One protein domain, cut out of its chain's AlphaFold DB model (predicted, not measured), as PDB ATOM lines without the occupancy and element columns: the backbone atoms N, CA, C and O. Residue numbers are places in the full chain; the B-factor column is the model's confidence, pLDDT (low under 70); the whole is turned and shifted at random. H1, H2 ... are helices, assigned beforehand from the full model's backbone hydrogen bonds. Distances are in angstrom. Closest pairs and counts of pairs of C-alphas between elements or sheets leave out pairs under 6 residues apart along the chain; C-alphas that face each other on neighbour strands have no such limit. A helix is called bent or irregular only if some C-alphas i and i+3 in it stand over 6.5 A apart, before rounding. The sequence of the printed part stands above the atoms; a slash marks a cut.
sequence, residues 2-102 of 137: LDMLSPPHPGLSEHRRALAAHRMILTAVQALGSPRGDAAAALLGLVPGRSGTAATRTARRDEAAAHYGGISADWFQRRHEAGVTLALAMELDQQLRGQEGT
ATOM      1  N   LEU A   2     283.221 247.745 251.442       57.16
ATOM      2  CA  LEU A   2     282.176 247.928 252.456       57.16
ATOM      3  C   LEU A   2     280.769 248.110 251.863       57.16
ATOM      4  O   LEU A   2     279.866 247.405 252.287       57.16
ATOM      5  N   ASP A   3     280.599 248.938 250.826       63.28
ATOM      6  CA  ASP A   3     279.283 249.133 250.189       63.28
ATOM      7  C   ASP A   3     278.767 247.905 249.420       63.28
ATOM      8  O   ASP A   3     277.567 247.789 249.206       63.28
ATOM      9  N   MET A   4     279.649 246.973 249.033       61.66
ATOM     10  CA  MET A   4     279.239 245.711 248.396       61.66
ATOM     11  C   MET A   4     278.754 244.681 249.422       61.66
ATOM     12  O   MET A   4     277.887 243.876 249.116       61.66
ATOM     13  N   LEU A   5     279.315 244.700 250.635       59.31
ATOM     14  CA  LEU A   5     278.946 243.772 251.711       59.31
ATOM     15  C   LEU A   5     277.832 244.329 252.609       59.31
ATOM     16  O   LEU A   5     277.103 243.575 253.240       59.31
ATOM     17  N   SER A   6     277.714 245.652 252.701       58.81
ATOM     18  CA  SER A   6     276.700 246.342 253.490       58.81
ATOM     19  C   SER A   6     276.372 247.681 252.817       58.81
ATOM     20  O   SER A   6     277.038 248.690 253.092       58.81
ATOM     21  N   PRO A   7     275.384 247.709 251.903       64.31
ATOM     22  CA  PRO A   7     275.043 248.921 251.176       64.31
ATOM     23  C   PRO A   7     274.616 250.040 252.137       64.31
ATOM     24  O   PRO A   7     274.099 249.771 253.230       64.31
ATOM     25  N   PRO A   8     274.845 251.310 251.765       60.16
ATOM     26  CA  PRO A   8     274.442 252.446 252.581       60.16
ATOM     27  C   PRO A   8     272.930 252.400 252.822       60.16
ATOM     28  O   PRO A   8     272.134 252.440 251.888       60.16
ATOM     29  N   HIS A   9     272.540 252.303 254.093       60.69
ATOM     30  CA  HIS A   9     271.145 252.299 254.518       60.69
ATOM     31  C   HIS A   9     270.866 253.570 255.326       60.69
ATOM     32  O   HIS A   9     271.647 253.877 256.238       60.69
ATOM     33  N   PRO A  10     269.773 254.302 255.049       53.69
ATOM     34  CA  PRO A  10     269.407 255.461 255.853       53.69
ATOM     35  C   PRO A  10     269.171 255.013 257.305       53.69
ATOM     36  O   PRO A  10     268.304 254.189 257.580       53.69
ATOM     37  N   GLY A  11     269.998 255.516 258.229       63.41
ATOM     38  CA  GLY A  11     269.933 255.199 259.663       63.41
ATOM     39  C   GLY A  11     270.994 254.223 260.199       63.41
ATOM     40  O   GLY A  11     271.058 254.022 261.413       63.41
ATOM     41  N   LEU A  12     271.859 253.640 259.358       65.88
ATOM     42  CA  LEU A  12     272.981 252.803 259.813       65.88
ATOM     43  C   LEU A  12     274.301 253.584 259.806       65.88
ATOM     44  O   LEU A  12     274.765 254.037 258.762       65.88
ATOM     45  N   SER A  13     274.942 253.700 260.974       78.56
ATOM     46  CA  SER A  13     276.280 254.289 261.073       78.56
ATOM     47  C   SER A  13     277.315 253.437 260.332       78.56
ATOM     48  O   SER A  13     277.211 252.210 260.267       78.56
ATOM     49  N   GLU A  14     278.352 254.081 259.799       78.38
ATOM     50  CA  GLU A  14     279.473 253.412 259.128       78.38
ATOM     51  C   GLU A  14     280.099 252.310 259.993       78.38
ATOM     52  O   GLU A  14     280.345 251.206 259.518       78.38
ATOM     53  N   HIS A  15     280.233 252.561 261.297       79.50
ATOM     54  CA  HIS A  15     280.706 251.574 262.262       79.50
ATOM     55  C   HIS A  15     279.835 250.305 262.300       79.50
ATOM     56  O   HIS A  15     280.355 249.189 262.331       79.50
ATOM     57  N   ARG A  16     278.502 250.443 262.248       78.12
ATOM     58  CA  ARG A  16     277.598 249.281 262.189       78.12
ATOM     59  C   ARG A  16     277.725 248.526 260.869       78.12
ATOM     60  O   ARG A  16     277.688 247.298 260.891       78.12
ATOM     61  N   ARG A  17     277.920 249.231 259.750       78.00
ATOM     62  CA  ARG A  17     278.185 248.606 258.440       78.00
ATOM     63  C   ARG A  17     279.500 247.822 258.451       78.00
ATOM     64  O   ARG A  17     279.538 246.691 257.977       78.00
ATOM     65  N   ALA A  18     280.543 248.368 259.075       79.56
ATOM     66  CA  ALA A  18     281.824 247.685 259.250       79.56
ATOM     67  C   ALA A  18     281.697 246.413 260.099       79.56
ATOM     68  O   ALA A  18     282.209 245.366 259.708       79.56
ATOM     69  N   LEU A  19     280.957 246.465 261.211       81.81
ATOM     70  CA  LEU A  19     280.685 245.280 262.032       81.81
ATOM     71  C   LEU A  19     279.874 244.218 261.280       81.81
ATOM     72  O   LEU A  19     280.159 243.028 261.416       81.81
ATOM     73  N   ALA A  20     278.878 244.629 260.490       80.69
ATOM     74  CA  ALA A  20     278.084 243.712 259.676       80.69
ATOM     75  C   ALA A  20     278.954 243.012 258.620       80.69
ATOM     76  O   ALA A  20     278.986 241.782 258.580       80.69
ATOM     77  N   ALA A  21     279.734 243.775 257.851       83.25
ATOM     78  CA  ALA A  21     280.654 243.234 256.854       83.25
ATOM     79  C   ALA A  21     281.698 242.296 257.483       83.25
ATOM     80  O   ALA A  21     281.953 241.212 256.963       83.25
ATOM     81  N   HIS A  22     282.263 242.666 258.637       85.69
ATOM     82  CA  HIS A  22     283.215 241.823 259.357       85.69
ATOM     83  C   HIS A  22     282.599 240.479 259.777       85.69
ATOM     84  O   HIS A  22     283.206 239.429 259.570       85.69
ATOM     85  N   ARG A  23     281.369 240.491 260.308       87.12
ATOM     86  CA  ARG A  23     280.645 239.262 260.676       87.12
ATOM     87  C   ARG A  23     280.344 238.381 259.467       87.12
ATOM     88  O   ARG A  23     280.486 237.166 259.578       87.12
ATOM     89  N   MET A  24     279.968 238.967 258.330       87.44
ATOM     90  CA  MET A  24     279.746 238.210 257.092       87.44
ATOM     91  C   MET A  24     281.023 237.513 256.631       87.44
ATOM     92  O   MET A  24     281.014 236.311 256.396       87.44
ATOM     93  N   ILE A  25     282.144 238.238 256.602       90.19
ATOM     94  CA  ILE A  25     283.443 237.666 256.233       90.19
ATOM     95  C   ILE A  25     283.805 236.502 257.162       90.19
ATOM     96  O   ILE A  25     284.157 235.432 256.677       90.19
ATOM     97  N   LEU A  26     283.675 236.669 258.483       90.00
ATOM     98  CA  LEU A  26     283.962 235.590 259.434       90.00
ATOM     99  C   LEU A  26     283.049 234.376 259.238       90.00
ATOM    100  O   LEU A  26     283.521 233.244 259.293       90.00
ATOM    101  N   THR A  27     281.763 234.602 258.981       89.50
ATOM    102  CA  THR A  27     280.795 233.517 258.763       89.50
ATOM    103  C   THR A  27     281.106 232.760 257.472       89.50
ATOM    104  O   THR A  27     281.096 231.534 257.466       89.50
ATOM    105  N   ALA A  28     281.444 233.470 256.389       88.75
ATOM    106  CA  ALA A  28     281.856 232.863 255.122       88.75
ATOM    107  C   ALA A  28     283.154 232.058 255.266       88.75
ATOM    108  O   ALA A  28     283.240 230.930 254.796       88.75
ATOM    109  N   VAL A  29     284.142 232.592 255.986       90.88
ATOM    110  CA  VAL A  29     285.392 231.881 256.287       90.88
ATOM    111  C   VAL A  29     285.133 230.597 257.080       90.88
ATOM    112  O   VAL A  29     285.713 229.561 256.760       90.88
ATOM    113  N   GLN A  30     284.246 230.634 258.079       89.44
ATOM    114  CA  GLN A  30     283.880 229.448 258.863       89.44
ATOM    115  C   GLN A  30     283.151 228.392 258.023       89.44
ATOM    116  O   GLN A  30     283.414 227.202 258.192       89.44
ATOM    117  N   ALA A  31     282.283 228.809 257.096       89.12
ATOM    118  CA  ALA A  31     281.535 227.903 256.223       89.12
ATOM    119  C   ALA A  31     282.441 227.059 255.305       89.12
ATOM    120  O   ALA A  31     282.112 225.916 255.000       89.12
ATOM    121  N   LEU A  32     283.612 227.580 254.922       87.94
ATOM    122  CA  LEU A  32     284.565 226.870 254.061       87.94
ATOM    123  C   LEU A  32     285.199 225.627 254.704       87.94
ATOM    124  O   LEU A  32     285.662 224.748 253.973       87.94
ATOM    125  N   GLY A  33     285.260 225.563 256.039       85.44
ATOM    126  CA  GLY A  33     285.883 224.462 256.783       85.44
ATOM    127  C   GLY A  33     287.396 224.302 256.559       85.44
ATOM    128  O   GLY A  33     288.005 224.938 255.699       85.44
ATOM    129  N   SER A  34     288.048 223.439 257.341       87.56
ATOM    130  CA  SER A  34     289.493 223.190 257.207       87.56
ATOM    131  C   SER A  34     289.802 222.317 255.976       87.56
ATOM    132  O   SER A  34     289.045 221.382 255.699       87.56
ATOM    133  N   PRO A  35     290.881 222.580 255.206       90.75
ATOM    134  CA  PRO A  35     291.909 223.614 255.408       90.75
ATOM    135  C   PRO A  35     291.617 224.960 254.713       90.75
ATOM    136  O   PRO A  35     292.397 225.905 254.825       90.75
ATOM    137  N   ARG A  36     290.520 225.072 253.949       89.44
ATOM    138  CA  ARG A  36     290.233 226.253 253.111       89.44
ATOM    139  C   ARG A  36     289.881 227.496 253.922       89.44
ATOM    140  O   ARG A  36     290.393 228.567 253.614       89.44
ATOM    141  N   GLY A  37     289.038 227.351 254.937       88.31
ATOM    142  CA  GLY A  37     288.652 228.406 255.866       88.31
ATOM    143  C   GLY A  37     289.846 228.930 256.653       88.31
ATOM    144  O   GLY A  37     290.050 230.136 256.707       88.31
ATOM    145  N   ASP A  38     290.706 228.045 257.157       90.69
ATOM    146  CA  ASP A  38     291.903 228.453 257.903       90.69
ATOM    147  C   ASP A  38     292.871 229.253 257.018       90.69
ATOM    148  O   ASP A  38     293.325 230.338 257.383       90.69
ATOM    149  N   ALA A  39     293.105 228.784 255.790       91.69
ATOM    150  CA  ALA A  39     293.910 229.516 254.820       91.69
ATOM    151  C   ALA A  39     293.267 230.844 254.386       91.69
ATOM    152  O   ALA A  39     293.972 231.835 254.205       91.69
ATOM    153  N   ALA A  40     291.939 230.904 254.246       92.06
ATOM    154  CA  ALA A  40     291.224 232.149 253.969       92.06
ATOM    155  C   ALA A  40     291.349 233.140 255.140       92.06
ATOM    156  O   ALA A  40     291.596 234.327 254.915       92.06
ATOM    157  N   ALA A  41     291.246 232.660 256.383       91.38
ATOM    158  CA  ALA A  41     291.456 233.465 257.582       91.38
ATOM    159  C   ALA A  41     292.880 234.039 257.619       91.38
ATOM    160  O   ALA A  41     293.044 235.241 257.840       91.38
ATOM    161  N   ALA A  42     293.892 233.217 257.332       91.19
ATOM    162  CA  ALA A  42     295.288 233.639 257.247       91.19
ATOM    163  C   ALA A  42     295.505 234.696 256.150       91.19
ATOM    164  O   ALA A  42     296.054 235.766 256.420       91.19
ATOM    165  N   LEU A  43     294.983 234.468 254.937       91.62
ATOM    166  CA  LEU A  43     295.057 235.427 253.824       91.62
ATOM    167  C   LEU A  43     294.410 236.777 254.154       91.62
ATOM    168  O   LEU A  43     294.910 237.830 253.746       91.62
ATOM    169  N   LEU A  44     293.317 236.771 254.911       89.75
ATOM    170  CA  LEU A  44     292.617 237.983 255.331       89.75
ATOM    171  C   LEU A  44     293.202 238.618 256.601       89.75
ATOM    172  O   LEU A  44     292.798 239.723 256.953       89.75
ATOM    173  N   GLY A  45     294.167 237.969 257.259       88.56
ATOM    174  CA  GLY A  45     294.732 238.441 258.526       88.56
ATOM    175  C   GLY A  45     293.738 238.366 259.689       88.56
ATOM    176  O   GLY A  45     293.792 239.189 260.597       88.56
ATOM    177  N   LEU A  46     292.806 237.412 259.646       86.50
ATOM    178  CA  LEU A  46     291.747 237.216 260.643       86.50
ATOM    179  C   LEU A  46     292.138 236.225 261.750       86.50
ATOM    180  O   LEU A  46     291.316 235.919 262.612       86.50
ATOM    181  N   VAL A  47     293.368 235.708 261.729       80.50
ATOM    182  CA  VAL A  47     293.834 234.714 262.700       80.50
ATOM    183  C   VAL A  47     293.974 235.362 264.090       80.50
ATOM    184  O   VAL A  47     294.718 236.341 264.243       80.50
ATOM    185  N   PRO A  48     293.268 234.849 265.121       67.81
ATOM    186  CA  PRO A  48     293.302 235.413 266.467       67.81
ATOM    187  C   PRO A  48     294.718 235.444 267.049       67.81
ATOM    188  O   PRO A  48     295.502 234.517 266.860       67.81
ATOM    189  N   GLY A  49     295.053 236.508 267.782       66.25
ATOM    190  CA  GLY A  49     296.347 236.631 268.467       66.25
ATOM    191  C   GLY A  49     297.545 236.940 267.558       66.25
ATOM    192  O   GLY A  49     298.642 237.147 268.067       66.25
ATOM    193  N   ARG A  50     297.346 237.034 266.237       63.91
ATOM    194  CA  ARG A  50     298.378 237.419 265.252       63.91
ATOM    195  C   ARG A  50     298.152 238.796 264.629       63.91
ATOM    196  O   ARG A  50     298.728 239.131 263.593       63.91
ATOM    197  N   SER A  51     297.328 239.614 265.281       53.59
ATOM    198  CA  SER A  51     297.057 240.988 264.864       53.59
ATOM    199  C   SER A  51     298.360 241.800 264.925       53.59
ATOM    200  O   SER A  51     298.813 242.180 266.000       53.59
ATOM    201  N   GLY A  52     299.008 241.984 263.769       53.38
ATOM    202  CA  GLY A  52     300.249 242.752 263.608       53.38
ATOM    203  C   GLY A  52     301.451 241.986 263.038       53.38
ATOM    204  O   GLY A  52     302.315 242.620 262.437       53.38
ATOM    205  N   THR A  53     301.522 240.653 263.148       53.12
ATOM    206  CA  THR A  53     302.704 239.880 262.693       53.12
ATOM    207  C   THR A  53     302.652 239.507 261.212       53.12
ATOM    208  O   THR A  53     303.683 239.497 260.543       53.12
ATOM    209  N   ALA A  54     301.458 239.294 260.658       59.81
ATOM    210  CA  ALA A  54     301.255 239.034 259.233       59.81
ATOM    211  C   ALA A  54     300.784 240.296 258.481       59.81
ATOM    212  O   ALA A  54     299.813 240.273 257.727       59.81
ATOM    213  N   ALA A  55     301.444 241.439 258.704       66.50
ATOM    214  CA  ALA A  55     301.064 242.694 258.043       66.50
ATOM    215  C   ALA A  55     301.249 242.623 256.512       66.50
ATOM    216  O   ALA A  55     300.491 243.223 255.745       66.50
ATOM    217  N   THR A  56     302.240 241.856 256.048       84.69
ATOM    218  CA  THR A  56     302.544 241.735 254.621       84.69
ATOM    219  C   THR A  56     301.714 240.641 253.955       84.69
ATOM    220  O   THR A  56     301.327 239.639 254.560       84.69
ATOM    221  N   ARG A  57     301.442 240.821 252.659       85.25
ATOM    222  CA  ARG A  57     300.776 239.800 251.836       85.25
ATOM    223  C   ARG A  57     301.565 238.485 251.817       85.25
ATOM    224  O   ARG A  57     300.956 237.424 251.830       85.25
ATOM    225  N   THR A  58     302.894 238.563 251.806       87.81
ATOM    226  CA  THR A  58     303.783 237.394 251.820       87.81
ATOM    227  C   THR A  58     303.638 236.602 253.113       87.81
ATOM    228  O   THR A  58     303.324 235.422 253.045       87.81
ATOM    229  N   ALA A  59     303.715 237.257 254.277       87.31
ATOM    230  CA  ALA A  59     303.567 236.580 255.566       87.31
ATOM    231  C   ALA A  59     302.203 235.881 255.709       87.31
ATOM    232  O   ALA A  59     302.119 234.760 256.201       87.31
ATOM    233  N   ARG A  60     301.128 236.507 255.208       89.94
ATOM    234  CA  ARG A  60     299.790 235.893 255.184       89.94
ATOM    235  C   ARG A  60     299.702 234.672 254.274       89.94
ATOM    236  O   ARG A  60     298.960 233.742 254.577       89.94
ATOM    237  N   ARG A  61     300.452 234.654 253.169       91.44
ATOM    238  CA  ARG A  61     300.551 233.480 252.291       91.44
ATOM    239  C   ARG A  61     301.363 232.364 252.920       91.44
ATOM    240  O   ARG A  61     300.941 231.224 252.806       91.44
ATOM    241  N   ASP A  62     302.476 232.681 253.577       90.56
ATOM    242  CA  ASP A  62     303.268 231.685 254.309       90.56
ATOM    243  C   ASP A  62     302.421 231.017 255.398       90.56
ATOM    244  O   ASP A  62     302.402 229.794 255.523       90.56
ATOM    245  N   GLU A  63     301.636 231.807 256.131       90.31
ATOM    246  CA  GLU A  63     300.713 231.283 257.137       90.31
ATOM    247  C   GLU A  63     299.589 230.442 256.513       90.31
ATOM    248  O   GLU A  63     299.317 229.336 256.973       90.31
ATOM    249  N   ALA A  64     298.986 230.900 255.413       91.19
ATOM    250  CA  ALA A  64     297.976 230.124 254.692       91.19
ATOM    251  C   ALA A  64     298.533 228.793 254.149       91.19
ATOM    252  O   ALA A  64     297.850 227.768 254.185       91.19
ATOM    253  N   ALA A  65     299.780 228.795 253.678       92.06
ATOM    254  CA  ALA A  65     300.470 227.629 253.144       92.06
ATOM    255  C   ALA A  65     300.730 226.557 254.221       92.06
ATOM    256  O   ALA A  65     300.659 225.359 253.928       92.06
ATOM    257  N   ALA A  66     300.919 226.964 255.483       91.81
ATOM    258  CA  ALA A  66     301.069 226.044 256.611       91.81
ATOM    259  C   ALA A  66     299.858 225.103 256.776       91.81
ATOM    260  O   ALA A  66     300.035 223.928 257.097       91.81
ATOM    261  N   HIS A  67     298.644 225.570 256.459       91.38
ATOM    262  CA  HIS A  67     297.417 224.764 256.525       91.38
ATOM    263  C   HIS A  67     297.297 223.705 255.416       91.38
ATOM    264  O   HIS A  67     296.457 222.813 255.503       91.38
ATOM    265  N   TYR A  68     298.152 223.758 254.392       89.56
ATOM    266  CA  TYR A  68     298.193 222.805 253.277       89.56
ATOM    267  C   TYR A  68     299.378 221.834 253.381       89.56
ATOM    268  O   TYR A  68     299.940 221.410 252.374       89.56
ATOM    269  N   GLY A  69     299.768 221.475 254.607       85.12
ATOM    270  CA  GLY A  69     300.862 220.535 254.857       85.12
ATOM    271  C   GLY A  69     302.252 221.169 254.796       85.12
ATOM    272  O   GLY A  69     303.215 220.483 254.469       85.12
ATOM    273  N   GLY A  70     302.368 222.471 255.087       79.75
ATOM    274  CA  GLY A  70     303.671 223.148 255.161       79.75
ATOM    275  C   GLY A  70     304.356 223.358 253.809       79.75
ATOM    276  O   GLY A  70     305.580 223.432 253.736       79.75
ATOM    277  N   ILE A  71     303.576 223.441 252.732       91.19
ATOM    278  CA  ILE A  71     304.054 223.834 251.401       91.19
ATOM    279  C   ILE A  71     304.611 225.268 251.406       91.19
ATOM    280  O   ILE A  71     304.307 226.067 252.289       91.19
ATOM    281  N   SER A  72     305.401 225.626 250.392       92.31
ATOM    282  CA  SER A  72     305.873 227.007 250.244       92.31
ATOM    283  C   SER A  72     304.730 227.956 249.859       92.31
ATOM    284  O   SER A  72     303.810 227.569 249.128       92.31
ATOM    285  N   ALA A  73     304.815 229.224 250.275       91.31
ATOM    286  CA  ALA A  73     303.852 230.255 249.876       91.31
ATOM    287  C   ALA A  73     303.723 230.413 248.359       91.31
ATOM    288  O   ALA A  73     302.633 230.675 247.859       91.31
ATOM    289  N   ASP A  74     304.815 230.239 247.616       93.56
ATOM    290  CA  ASP A  74     304.798 230.332 246.157       93.56
ATOM    291  C   ASP A  74     304.002 229.177 245.520       93.56
ATOM    292  O   ASP A  74     303.180 229.388 244.623       93.56
ATOM    293  N   TRP A  75     304.168 227.954 246.029       92.62
ATOM    294  CA  TRP A  75     303.378 226.819 245.560       92.62
ATOM    295  C   TRP A  75     301.907 226.959 245.969       92.62
ATOM    296  O   TRP A  75     301.017 226.733 245.147       92.62
ATOM    297  N   PHE A  76     301.637 227.421 247.195       93.69
ATOM    298  CA  PHE A  76     300.286 227.763 247.650       93.69
ATOM    299  C   PHE A  76     299.629 228.802 246.733       93.69
ATOM    300  O   PHE A  76     298.505 228.593 246.270       93.69
ATOM    301  N   GLN A  77     300.341 229.887 246.417       93.81
ATOM    302  CA  GLN A  77     299.866 230.940 245.522       93.81
ATOM    303  C   GLN A  77     299.473 230.364 244.159       93.81
ATOM    304  O   GLN A  77     298.402 230.677 243.638       93.81
ATOM    305  N   ARG A  78     300.328 229.515 243.581       93.88
ATOM    306  CA  ARG A  78     300.103 228.935 242.251       93.88
ATOM    307  C   ARG A  78     298.990 227.889 242.234       93.88
ATOM    308  O   ARG A  78     298.266 227.799 241.245       93.88
ATOM    309  N   ARG A  79     298.850 227.086 243.294       93.81
ATOM    310  CA  ARG A  79     297.984 225.897 243.286       93.81
ATOM    311  C   ARG A  79     296.650 226.071 244.009       93.81
ATOM    312  O   ARG A  79     295.674 225.438 243.601       93.81
ATOM    313  N   HIS A  80     296.603 226.893 245.056       92.25
ATOM    314  CA  HIS A  80     295.494 226.920 246.016       92.25
ATOM    315  C   HIS A  80     294.871 228.303 246.229       92.25
ATOM    316  O   HIS A  80     293.652 228.368 246.380       92.25
ATOM    317  N   GLU A  81     295.645 229.395 246.206       91.75
ATOM    318  CA  GLU A  81     295.155 230.743 246.564       91.75
ATOM    319  C   GLU A  81     293.922 231.163 245.747       91.75
ATOM    320  O   GLU A  81     292.935 231.640 246.312       91.75
ATOM    321  N   ALA A  82     293.938 230.918 244.433       91.69
ATOM    322  CA  ALA A  82     292.801 231.200 243.557       91.69
ATOM    323  C   ALA A  82     291.553 230.376 243.925       91.69
ATOM    324  O   ALA A  82     290.453 230.920 243.980       91.69
ATOM    325  N   GLY A  83     291.717 229.086 244.230       90.62
ATOM    326  CA  GLY A  83     290.606 228.215 244.625       90.62
ATOM    327  C   GLY A  83     290.014 228.586 245.985       90.62
ATOM    328  O   GLY A  83     288.797 228.578 246.146       90.62
ATOM    329  N   VAL A  84     290.861 228.965 246.948       91.44
ATOM    330  CA  VAL A  84     290.430 229.453 248.269       91.44
ATOM    331  C   VAL A  84     289.659 230.765 248.132       91.44
ATOM    332  O   VAL A  84     288.593 230.921 248.721       91.44
ATOM    333  N   THR A  85     290.165 231.687 247.311       91.44
ATOM    334  CA  THR A  85     289.533 232.993 247.083       91.44
ATOM    335  C   THR A  85     288.195 232.851 246.362       91.44
ATOM    336  O   THR A  85     287.227 233.502 246.745       91.44
ATOM    337  N   LEU A  86     288.114 231.977 245.351       88.19
ATOM    338  CA  LEU A  86     286.864 231.700 244.646       88.19
ATOM    339  C   LEU A  86     285.815 231.100 245.586       88.19
ATOM    340  O   LEU A  86     284.680 231.567 245.598       88.19
ATOM    341  N   ALA A  87     286.193 230.109 246.396       87.81
ATOM    342  CA  ALA A  87     285.271 229.498 247.347       87.81
ATOM    343  C   ALA A  87     284.745 230.533 248.355       87.81
ATOM    344  O   ALA A  87     283.542 230.608 248.585       87.81
ATOM    345  N   LEU A  88     285.620 231.394 248.885       88.88
ATOM    346  CA  LEU A  88     285.207 232.488 249.765       88.88
ATOM    347  C   LEU A  88     284.240 233.459 249.073       88.88
ATOM    348  O   LEU A  88     283.257 233.881 249.677       88.88
ATOM    349  N   ALA A  89     284.509 233.822 247.817       87.25
ATOM    350  CA  ALA A  89     283.636 234.706 247.052       87.25
ATOM    351  C   ALA A  89     282.247 234.086 246.831       87.25
ATOM    352  O   ALA A  89     281.248 234.792 246.952       87.25
ATOM    353  N   MET A  90     282.177 232.778 246.564       86.38
ATOM    354  CA  MET A  90     280.911 232.053 246.422       86.38
ATOM    355  C   MET A  90     280.112 232.023 247.729       86.38
ATOM    356  O   MET A  90     278.915 232.283 247.702       86.38
ATOM    357  N   GLU A  91     280.763 231.777 248.868       88.94
ATOM    358  CA  GLU A  91     280.096 231.813 250.178       88.94
ATOM    359  C   GLU A  91     279.556 233.213 250.504       88.94
ATOM    360  O   GLU A  91     278.436 233.359 250.993       88.94
ATOM    361  N   LEU A  92     280.323 234.263 250.192       87.25
ATOM    362  CA  LEU A  92     279.871 235.645 250.361       87.25
ATOM    363  C   LEU A  92     278.673 235.972 249.457       87.25
ATOM    364  O   LEU A  92     277.711 236.574 249.928       87.25
ATOM    365  N   ASP A  93     278.703 235.556 248.188       84.56
ATOM    366  CA  ASP A  93     277.588 235.731 247.246       84.56
ATOM    367  C   ASP A  93     276.335 234.972 247.712       84.56
ATOM    368  O   ASP A  93     275.240 235.534 247.741       84.56
ATOM    369  N   GLN A  94     276.488 233.730 248.176       84.38
ATOM    370  CA  GLN A  94     275.381 232.941 248.707       84.38
ATOM    371  C   GLN A  94     274.764 233.586 249.955       84.38
ATOM    372  O   GLN A  94     273.538 233.640 250.080       84.38
ATOM    373  N   GLN A  95     275.588 234.114 250.862       85.31
ATOM    374  CA  GLN A  95     275.107 234.846 252.034       85.31
ATOM    375  C   GLN A  95     274.374 236.134 251.648       85.31
ATOM    376  O   GLN A  95     273.328 236.423 252.229       85.31
ATOM    377  N   LEU A  96     274.877 236.881 250.660       83.00
ATOM    378  CA  LEU A  96     274.223 238.088 250.145       83.00
ATOM    379  C   LEU A  96     272.857 237.767 249.523       83.00
ATOM    380  O   LEU A  96     271.856 238.372 249.904       83.00
ATOM    381  N   ARG A  97     272.773 236.746 248.663       80.00
ATOM    382  CA  ARG A  97     271.499 236.284 248.079       80.00
ATOM    383  C   ARG A  97     270.520 235.781 249.140       80.00
ATOM    384  O   ARG A  97     269.318 236.021 249.052       80.00
ATOM    385  N   GLY A  98     271.028 235.100 250.168       72.12
ATOM    386  CA  GLY A  98     270.230 234.673 251.317       72.12
ATOM    387  C   GLY A  98     269.672 235.853 252.120       72.12
ATOM    388  O   GLY A  98     268.541 235.786 252.598       72.12
ATOM    389  N   GLN A  99     270.425 236.952 252.232       61.22
ATOM    390  CA  GLN A  99     269.981 238.180 252.898       61.22
ATOM    391  C   GLN A  99     268.869 238.889 252.115       61.22
ATOM    392  O   GLN A  99     267.887 239.311 252.728       61.22
ATOM    393  N   GLU A 100     268.969 238.959 250.783       54.41
ATOM    394  CA  GLU A 100     267.967 239.595 249.910       54.41
ATOM    395  C   GLU A 100     266.569 238.957 250.055       54.41
ATOM    396  O   GLU A 100     265.560 239.667 250.076       54.41
ATOM    397  N   GLY A 101     266.502 237.642 250.298       43.56
ATOM    398  CA  GLY A 101     265.257 236.923 250.612       43.56
ATOM    399  C   GLY A 101     264.740 237.090 252.050       43.56
ATOM    400  O   GLY A 101     263.602 236.726 252.338       43.56
ATOM    401  N   THR A 102     265.541 237.653 252.961       41.97
ATOM    402  CA  THR A 102     265.184 237.863 254.383       41.97
ATOM    403  C   THR A 102     264.883 239.317 254.734       41.97
ATOM    404  O   THR A 102     264.786 239.671 255.914       41.97
TER     405      THR A 102
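This is residues 2 to 102 of the 137 residues of an uncharacterized protein of Frankia sp. KB5 (UniProt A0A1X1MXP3). What does the model look like? One long helix, H5, makes the spine of an elongated body, and H2, H3 and H4 follow a zigzag over one side of it. H3 and H4 lie side by side and cross H5 steeply, H2 opens from H3 as a V, and the short H1 folds back on H2. What is it made of, and how large is it? The printed part has 101 residues with five named helices, in the order H1 H2 H3 H4 H5, and no named strand, an all-helix class. It is only just compact, close to loose, with a radius of gyration of the C-alphas of 14.8 A and spans of 46 by 28 by 18 A.

What comes first? H1, residues 2 to 5, touches H2, residues 14 to 31, through residues 17 to 24 of H2 alone; the closest C-alphas, of Leu 5 and Ala 21, are 5.4 A apart. What follows? H2 and H3, residues 36 to 44, form a hairpin, opposite ways at a shallow tilt of 33 degrees, only just short of steep, with C-alphas of Val 29 and Gly 37 closest at 4.8 A. H3 and H4, residues 57 to 66, form another at 21 degrees, with C-alphas of Ala 39 and Ala 64 closest at 4.1 A; H2 and H4 are apart. How does H5, residues 73 to 100, meet them? It touches H4 at 86 degrees, about perpendicular (closest C-alphas Asp 62 and Ala 73, 4.7 A), and H3 at 84 degrees, about perpendicular (Arg 36 and Val 84, 5.8 A). It touches H2 at a steep tilt of 63 degrees, opposite ways, with C-alphas of Ala 28 and Glu 91 closest at 5.4 A. Are the helix backbones complete? Every O i to N i+4 pair is within hydrogen-bond range in H2, H3 and H4, and 21 of 24 are in H5; H1 is too short for such a pair.

Where do the helices begin and end? H1 begins at C-alpha 2, (282.176, 247.928, 252.456), and H2 spans 25.8 A from first to last C-alpha. H3 spans 12.2 A and H4 14.6 A. What of H5? It spans 37.1 A and ends at C-alpha 100, (267.967, 239.595, 249.910). It has a kink of 55 degrees near residue 80 and is irregular, with C-alphas 79 and 82 lying 7.4 A apart.

How far does it reach? The two C-alphas farthest apart, of Pro 10 and Ile 71, are 47.1 A apart, and residues 97 to 102, of which 97 to 100 belong to H5, stand free. Is it unbroken? The printed part has no cut; the link from H3 to H4, 12 residues, is long. Where is confidence low? The pLDDT is under 70 in residues 2 to 12, 48 to 55 and 99 to 102, against a mean of 81.2 over the printed part.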